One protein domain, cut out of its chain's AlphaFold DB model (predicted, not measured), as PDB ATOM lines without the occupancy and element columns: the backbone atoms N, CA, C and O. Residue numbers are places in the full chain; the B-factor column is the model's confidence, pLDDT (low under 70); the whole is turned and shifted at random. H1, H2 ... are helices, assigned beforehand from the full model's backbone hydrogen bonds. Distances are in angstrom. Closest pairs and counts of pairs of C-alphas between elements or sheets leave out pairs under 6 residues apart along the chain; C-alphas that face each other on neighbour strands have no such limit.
ATOM      1  N   GLU A 151      33.167 -32.317 -20.518       82.06
ATOM      2  CA  GLU A 151      32.271 -32.807 -19.466       82.06
ATOM      3  C   GLU A 151      32.774 -34.121 -18.853       82.06
ATOM      4  O   GLU A 151      32.815 -34.250 -17.623       82.06
ATOM      5  N   ASP A 152      33.281 -35.038 -19.681       82.50
ATOM      6  CA  ASP A 152      33.907 -36.277 -19.214       82.50
ATOM      7  C   ASP A 152      35.139 -35.985 -18.345       82.50
ATOM      8  O   ASP A 152      35.253 -36.502 -17.229       82.50
ATOM      9  N   ILE A 153      36.036 -35.091 -18.785       84.56
ATOM     10  CA  ILE A 153      37.210 -34.675 -17.999       84.56
ATOM     11  C   ILE A 153      36.785 -34.108 -16.637       84.56
ATOM     12  O   ILE A 153      37.387 -34.437 -15.610       84.56
ATOM     13  N   ARG A 154      35.725 -33.292 -16.594       88.88
ATOM     14  CA  ARG A 154      35.207 -32.730 -15.339       88.88
ATOM     15  C   ARG A 154      34.676 -33.821 -14.408       88.88
ATOM     16  O   ARG A 154      35.000 -33.804 -13.217       88.88
ATOM     17  N   ALA A 155      33.930 -34.788 -14.940       84.62
ATOM     18  CA  ALA A 155      33.431 -35.930 -14.177       84.62
ATOM     19  C   ALA A 155      34.577 -36.793 -13.612       84.62
ATOM     20  O   ALA A 155      34.511 -37.253 -12.467       84.62
ATOM     21  N   TYR A 156      35.666 -36.965 -14.370       84.31
ATOM     22  CA  TYR A 156      36.874 -37.639 -13.889       84.31
ATOM     23  C   TYR A 156      37.552 -36.883 -12.745       84.31
ATOM     24  O   TYR A 156      37.916 -37.503 -11.741       84.31
ATOM     25  N   CYS A 157      37.705 -35.563 -12.858       86.50
ATOM     26  CA  CYS A 157      38.285 -34.749 -11.791       86.50
ATOM     27  C   CYS A 157      37.475 -34.861 -10.489       86.50
ATOM     28  O   CYS A 157      38.055 -35.092  -9.427       86.50
ATOM     29  N   GLU A 158      36.142 -34.799 -10.562       91.19
ATOM     30  CA  GLU A 158      35.273 -34.961  -9.389       91.19
ATOM     31  C   GLU A 158      35.396 -36.366  -8.767       91.19
ATOM     32  O   GLU A 158      35.457 -36.524  -7.542       91.19
ATOM     33  N   ALA A 159      35.492 -37.408  -9.599       83.44
ATOM     34  CA  ALA A 159      35.692 -38.776  -9.129       83.44
ATOM     35  C   ALA A 159      37.027 -38.955  -8.382       83.44
ATOM     36  O   ALA A 159      37.070 -39.648  -7.357       83.44
ATOM     37  N   ILE A 160      38.098 -38.310  -8.856       85.31
ATOM     38  CA  ILE A 160      39.416 -38.313  -8.205       85.31
ATOM     39  C   ILE A 160      39.351 -37.605  -6.846       85.31
ATOM     40  O   ILE A 160      39.861 -38.136  -5.854       85.31
ATOM     41  N   ASP A 161      38.664 -36.466  -6.753       91.19
ATOM     42  CA  ASP A 161      38.501 -35.741  -5.488       91.19
ATOM     43  C   ASP A 161      37.711 -36.551  -4.452       91.19
ATOM     44  O   ASP A 161      38.083 -36.619  -3.273       91.19
ATOM     45  N   MET A 162      36.636 -37.222  -4.876       86.81
ATOM     46  CA  MET A 162      35.895 -38.138  -4.004       86.81
ATOM     47  C   MET A 162      36.779 -39.285  -3.503       86.81
ATOM     48  O   MET A 162      36.701 -39.661  -2.327       86.81
ATOM     49  N   PHE A 163      37.642 -39.826  -4.364       81.94
ATOM     50  CA  PHE A 163      38.581 -40.874  -3.981       81.94
ATOM     51  C   PHE A 163      39.583 -40.390  -2.932       81.94
ATOM     52  O   PHE A 163      39.727 -41.028  -1.883       81.94
ATOM     53  N   ASP A 164      40.213 -39.238  -3.153       86.44
ATOM     54  CA  ASP A 164      41.174 -38.664  -2.212       86.44
ATOM     55  C   ASP A 164      40.528 -38.392  -0.839       86.44
ATOM     56  O   ASP A 164      41.104 -38.687   0.216       86.44
ATOM     57  N   GLN A 165      39.266 -37.947  -0.807       90.12
ATOM     58  CA  GLN A 165      38.514 -37.805   0.443       90.12
ATOM     59  C   GLN A 165      38.293 -39.137   1.176       90.12
ATOM     60  O   GLN A 165      38.412 -39.192   2.410       90.12
ATOM     61  N   ILE A 166      37.964 -40.212   0.453       86.62
ATOM     62  CA  ILE A 166      37.772 -41.548   1.033       86.62
ATOM     63  C   ILE A 166      39.097 -42.076   1.594       86.62
ATOM     64  O   ILE A 166      39.135 -42.513   2.751       86.62
ATOM     65  N   VAL A 167      40.190 -41.954   0.837       83.75
ATOM     66  CA  VAL A 167      41.537 -42.358   1.265       83.75
ATOM     67  C   VAL A 167      41.971 -41.569   2.503       83.75
ATOM     68  O   VAL A 167      42.385 -42.164   3.502       83.75
ATOM     69  N   LYS A 168      41.775 -40.244   2.529       86.88
ATOM     70  CA  LYS A 168      42.048 -39.404   3.711       86.88
ATOM     71  C   LYS A 168      41.227 -39.832   4.932       86.88
ATOM     72  O   LYS A 168      41.760 -39.871   6.046       86.88
ATOM     73  N   LYS A 169      39.941 -40.171   4.766       84.31
ATOM     74  CA  LYS A 169      39.084 -40.670   5.863       84.31
ATOM     75  C   LYS A 169      39.565 -42.026   6.386       84.31
ATOM     76  O   LYS A 169      39.649 -42.198   7.607       84.31
ATOM     77  N   LEU A 170      39.913 -42.958   5.499       80.19
ATOM     78  CA  LEU A 170      40.470 -44.268   5.854       80.19
ATOM     79  C   LEU A 170      41.799 -44.119   6.595       80.19
ATOM     80  O   LEU A 170      41.960 -44.680   7.679       80.19
ATOM     81  N   TRP A 171      42.699 -43.271   6.099       83.06
ATOM     82  CA  TRP A 171      43.981 -42.991   6.738       83.06
ATOM     83  C   TRP A 171      43.817 -42.405   8.146       83.06
ATOM     84  O   TRP A 171      44.464 -42.851   9.097       83.06
ATOM     85  N   ARG A 172      42.899 -41.443   8.327       82.31
ATOM     86  CA  ARG A 172      42.576 -40.876   9.650       82.31
ATOM     87  C   ARG A 172      42.011 -41.933  10.604       82.31
ATOM     88  O   ARG A 172      42.379 -41.935  11.780       82.31
ATOM     89  N   ARG A 173      41.155 -42.843  10.120       76.19
ATOM     90  CA  ARG A 173      40.636 -43.969  10.920       76.19
ATOM     91  C   ARG A 173      41.740 -44.963  11.287       76.19
ATOM     92  O   ARG A 173      41.816 -45.359  12.447       76.19
ATOM     93  N   GLY A 174      42.625 -45.302  10.351       74.31
ATOM     94  CA  GLY A 174      43.774 -46.180  10.589       74.31
ATOM     95  C   GLY A 174      44.765 -45.596  11.601       74.31
ATOM     96  O   GLY A 174      45.216 -46.296  12.504       74.31
ATOM     97  N   LYS A 175      45.041 -44.285  11.534       76.88
ATOM     98  CA  LYS A 175      45.965 -43.605  12.460       76.88
ATOM     99  C   LYS A 175      45.461 -43.602  13.907       76.88
ATOM    100  O   LYS A 175      46.264 -43.794  14.814       76.88
ATOM    101  N   LYS A 176      44.147 -43.459  14.132       70.38
ATOM    102  CA  LYS A 176      43.545 -43.545  15.479       70.38
ATOM    103  C   LYS A 176      43.636 -44.945  16.095       70.38
ATOM    104  O   LYS A 176      43.595 -45.069  17.312       70.38
ATOM    105  N   ARG A 177      43.777 -45.991  15.274       61.78
ATOM    106  CA  ARG A 177      43.833 -47.387  15.732       61.78
ATOM    107  C   ARG A 177      45.239 -47.875  16.087       61.78
ATOM    108  O   ARG A 177      45.342 -48.933  16.685       61.78
ATOM    109  N   LYS A 178      46.309 -47.113  15.813       62.38
ATOM    110  CA  LYS A 178      47.694 -47.526  16.135       62.38
ATOM    111  C   LYS A 178      47.983 -47.670  17.640       62.38
ATOM    112  O   LYS A 178      48.965 -48.309  17.990       62.38
ATOM    113  N   ASN A 179      47.117 -47.133  18.505       62.97
ATOM    114  CA  ASN A 179      47.226 -47.267  19.963       62.97
ATOM    115  C   ASN A 179      46.216 -48.266  20.556       62.97
ATOM    116  O   ASN A 179      46.219 -48.488  21.762       62.97
ATOM    117  N   ALA A 180      45.332 -48.838  19.734       60.31
ATOM    118  CA  ALA A 180      44.371 -49.843  20.164       60.31
ATOM    119  C   ALA A 180      44.905 -51.222  19.771       60.31
ATOM    120  O   ALA A 180      45.357 -51.414  18.642       60.31
ATOM    121  N   THR A 181      44.861 -52.177  20.696       65.69
ATOM    122  CA  THR A 181      45.213 -53.575  20.439       65.69
ATOM    123  C   THR A 181      44.508 -54.058  19.166       65.69
ATOM    124  O   THR A 181      43.308 -53.809  19.004       65.69
ATOM    125  N   PRO A 182      45.231 -54.695  18.227       58.91
ATOM    126  CA  PRO A 182      44.667 -55.109  16.954       58.91
ATOM    127  C   PRO A 182      43.585 -56.161  17.200       58.91
ATOM    128  O   PRO A 182      43.875 -57.334  17.395       58.91
ATOM    129  N   ASN A 183      42.324 -55.737  17.194       71.94
ATOM    130  CA  ASN A 183      41.204 -56.660  17.143       71.94
ATOM    131  C   ASN A 183      41.149 -57.232  15.713       71.94
ATOM    132  O   ASN A 183      40.916 -56.500  14.747       71.94
ATOM    133  N   THR A 184      41.422 -58.530  15.594       72.88
ATOM    134  CA  THR A 184      41.535 -59.295  14.346       72.88
ATOM    135  C   THR A 184      40.278 -59.190  13.481       72.88
ATOM    136  O   THR A 184      40.381 -59.054  12.262       72.88
ATOM    137  N   GLU A 185      39.093 -59.139  14.096       73.25
ATOM    138  CA  GLU A 185      37.818 -58.978  13.383       73.25
ATOM    139  C   GLU A 185      37.715 -57.607  12.709       73.25
ATOM    140  O   GLU A 185      37.270 -57.481  11.569       73.25
ATOM    141  N   ASN A 186      38.197 -56.561  13.383       75.06
ATOM    142  CA  ASN A 186      38.177 -55.198  12.863       75.06
ATOM    143  C   ASN A 186      39.144 -54.990  11.685       75.06
ATOM    144  O   ASN A 186      38.908 -54.098  10.868       75.06
ATOM    145  N   GLN A 187      40.227 -55.771  11.607       76.12
ATOM    146  CA  GLN A 187      41.127 -55.765  10.449       76.12
ATOM    147  C   GLN A 187      40.521 -56.514   9.263       76.12
ATOM    148  O   GLN A 187      40.560 -56.005   8.147       76.12
ATOM    149  N   LEU A 188      39.896 -57.668   9.510       79.88
ATOM    150  CA  LEU A 188      39.175 -58.435   8.491       79.88
ATOM    151  C   LEU A 188      38.043 -57.620   7.857       79.88
ATOM    152  O   LEU A 188      37.898 -57.597   6.636       79.88
ATOM    153  N   LEU A 189      37.286 -56.886   8.676       79.00
ATOM    154  CA  LEU A 189      36.197 -56.038   8.197       79.00
ATOM    155  C   LEU A 189      36.717 -54.861   7.358       79.00
ATOM    156  O   LEU A 189      36.127 -54.523   6.334       79.00
ATOM    157  N   LEU A 190      37.851 -54.268   7.749       79.69
ATOM    158  CA  LEU A 190      38.484 -53.186   6.990       79.69
ATOM    159  C   LEU A 190      39.029 -53.679   5.643       79.69
ATOM    160  O   LEU A 190      38.761 -53.048   4.626       79.69
ATOM    161  N   ALA A 191      39.718 -54.822   5.630       79.62
ATOM    162  CA  ALA A 191      40.232 -55.437   4.409       79.62
ATOM    163  C   ALA A 191      39.102 -55.838   3.444       79.62
ATOM    164  O   ALA A 191      39.231 -55.688   2.231       79.62
ATOM    165  N   SER A 192      37.966 -56.304   3.977       85.00
ATOM    166  CA  SER A 192      36.772 -56.610   3.183       85.00
ATOM    167  C   SER A 192      36.196 -55.356   2.512       85.00
ATOM    168  O   SER A 192      35.957 -55.352   1.305       85.00
ATOM    169  N   VAL A 193      36.053 -54.259   3.266       84.12
ATOM    170  CA  VAL A 193      35.564 -52.975   2.733       84.12
ATOM    171  C   VAL A 193      36.528 -52.392   1.698       84.12
ATOM    172  O   VAL A 193      36.085 -51.889   0.668       84.12
ATOM    173  N   GLU A 194      37.837 -52.475   1.937       83.25
ATOM    174  CA  GLU A 194      38.863 -52.010   0.999       83.25
ATOM    175  C   GLU A 194      38.821 -52.795  -0.318       83.25
ATOM    176  O   GLU A 194      38.820 -52.201  -1.399       83.25
ATOM    177  N   LYS A 195      38.686 -54.123  -0.241       85.00
ATOM    178  CA  LYS A 195      38.552 -54.989  -1.415       85.00
ATOM    179  C   LYS A 195      37.284 -54.679  -2.216       85.00
ATOM    180  O   LYS A 195      37.345 -54.621  -3.443       85.00
ATOM    181  N   ASP A 196      36.154 -54.468  -1.544       87.88
ATOM    182  CA  ASP A 196      34.882 -54.161  -2.211       87.88
ATOM    183  C   ASP A 196      34.900 -52.769  -2.866       87.88
ATOM    184  O   ASP A 196      34.418 -52.590  -3.986       87.88
ATOM    185  N   LEU A 197      35.539 -51.793  -2.211       85.56
ATOM    186  CA  LEU A 197      35.756 -50.458  -2.765       85.56
ATOM    187  C   LEU A 197      36.651 -50.503  -4.011       85.56
ATOM    188  O   LEU A 197      36.285 -49.932  -5.038       85.56
ATOM    189  N   MET A 198      37.786 -51.207  -3.949       83.19
ATOM    190  CA  MET A 198      38.681 -51.362  -5.102       83.19
ATOM    191  C   MET A 198      37.991 -52.077  -6.264       83.19
ATOM    192  O   MET A 198      38.147 -51.670  -7.413       83.19
ATOM    193  N   LYS A 199      37.160 -53.089  -5.984       88.62
ATOM    194  CA  LYS A 199      36.384 -53.788  -7.014       88.62
ATOM    195  C   LYS A 199      35.375 -52.862  -7.704       88.62
ATOM    196  O   LYS A 199      35.285 -52.875  -8.929       88.62
ATOM    197  N   LYS A 200      34.645 -52.043  -6.940       85.62
ATOM    198  CA  LYS A 200      33.703 -51.048  -7.488       85.62
ATOM    199  C   LYS A 200      34.416 -49.978  -8.310       85.62
ATOM    200  O   LYS A 200      33.921 -49.591  -9.364       85.62
ATOM    201  N   MET A 201      35.580 -49.527  -7.852       81.81
ATOM    202  CA  MET A 201      36.386 -48.553  -8.579       81.81
ATOM    203  C   MET A 201      36.911 -49.122  -9.896       81.81
ATOM    204  O   MET A 201      36.751 -48.485 -10.931       81.81
ATOM    205  N   ALA A 202      37.457 -50.339  -9.877       80.69
ATOM    206  CA  ALA A 202      37.899 -51.022 -11.086       80.69
ATOM    207  C   ALA A 202      36.745 -51.193 -12.085       80.69
ATOM    208  O   ALA A 202      36.909 -50.876 -13.256       80.69
ATOM    209  N   ALA A 203      35.560 -51.609 -11.623       84.88
ATOM    210  CA  ALA A 203      34.384 -51.738 -12.483       84.88
ATOM    211  C   ALA A 203      33.986 -50.406 -13.138       84.88
ATOM    212  O   ALA A 203      33.682 -50.373 -14.325       84.88
ATOM    213  N   ARG A 204      34.029 -49.301 -12.384       81.06
ATOM    214  CA  ARG A 204      33.697 -47.973 -12.912       81.06
ATOM    215  C   ARG A 204      34.742 -47.468 -13.908       81.06
ATOM    216  O   ARG A 204      34.368 -46.887 -14.916       81.06
ATOM    217  N   LEU A 205      36.028 -47.729 -13.659       81.00
ATOM    218  CA  LEU A 205      37.105 -47.424 -14.608       81.00
ATOM    219  C   LEU A 205      36.970 -48.235 -15.904       81.00
ATOM    220  O   LEU A 205      37.176 -47.679 -16.973       81.00
ATOM    221  N   TYR A 206      36.575 -49.509 -15.818       85.31
ATOM    222  CA  TYR A 206      36.287 -50.334 -16.997       85.31
ATOM    223  C   TYR A 206      35.093 -49.809 -17.799       85.31
ATOM    224  O   TYR A 206      35.192 -49.688 -19.010       85.31
ATOM    225  N   GLN A 207      33.991 -49.446 -17.134       81.38
ATOM    226  CA  GLN A 207      32.826 -48.859 -17.809       81.38
ATOM    227  C   GLN A 207      33.161 -47.547 -18.520       81.38
ATOM    228  O   GLN A 207      32.647 -47.282 -19.598       81.38
ATOM    229  N   LEU A 208      34.013 -46.731 -17.904       75.69
ATOM    230  CA  LEU A 208      34.481 -45.491 -18.501       75.69
ATOM    231  C   LEU A 208      35.428 -45.740 -19.684       75.69
ATOM    232  O   LEU A 208      35.367 -45.009 -20.662       75.69
ATOM    233  N   ALA A 209      36.269 -46.777 -19.619       73.44
ATOM    234  CA  ALA A 209      37.135 -47.166 -20.732       73.44
ATOM    235  C   ALA A 209      36.354 -47.723 -21.935       73.44
ATOM    236  O   ALA A 209      36.779 -47.499 -23.056       73.44
ATOM    237  N   ASP A 210      35.228 -48.410 -21.713       82.25
ATOM    238  CA  ASP A 210      34.329 -48.870 -22.789       82.25
ATOM    239  C   ASP A 210      33.521 -47.724 -23.429       82.25
ATOM    240  O   ASP A 210      32.967 -47.889 -24.516       82.25
ATOM    241  N   ALA A 211      33.386 -46.586 -22.739       73.94
ATOM    242  CA  ALA A 211      32.620 -45.432 -23.210       73.94
ATOM    243  C   ALA A 211      33.451 -44.433 -24.042       73.94
ATOM    244  O   ALA A 211      32.856 -43.574 -24.699       73.94
ATOM    245  N   LEU A 212      34.785 -44.541 -23.991       71.38
ATOM    246  CA  LEU A 212      35.764 -43.757 -24.755       71.38
ATOM    247  C   LEU A 212      36.154 -44.482 -26.049       71.38
ATOM    248  O   LEU A 212      36.303 -43.780 -27.073       71.38
TER     249      LEU A 212
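What this domain is: This is residues 151 to 212 of the 212 residues of an uncharacterized protein of Talaromyces cellulolyticus (UniProt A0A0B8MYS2). Look for a long, narrow U: H2 and H1 run side by side in opposite directions with a gap between them, and a loop joins them at one end. The printed part has 62 residues with two named helices, H1 then H2, and no named strand; the class is all helix. The whole is loose, a rod of 47 by 18 by 8 A, with a radius of gyration of the C-alphas of 15.1 A.

How they stand to each other: Start from H2, residues 184 to 211, and look across to H1, residues 151 to 177. They are near each other: no pair of C-alphas is within 8 A, but 10 pairs are within 10 A. In H1 and H2 every O i to N i+4 pair is within hydrogen-bond range.

Where its parts are: Find C-alpha 184 at (41.535, -59.295, 14.346); from there H2 runs 41.0 A to C-alpha 211 at (32.620, -45.432, -23.210). H1 runs 39.8 A from C-alpha 151 at (32.271, -32.807, -19.466).

The domain as a whole: The C-alphas of Thr 181 and Leu 212 are the two farthest apart, 47.2 A. The link is short, six residues, and the printed part has no cut. Residues 175 to 186 stand free; pLDDT is under 70 at residues 177 to 182.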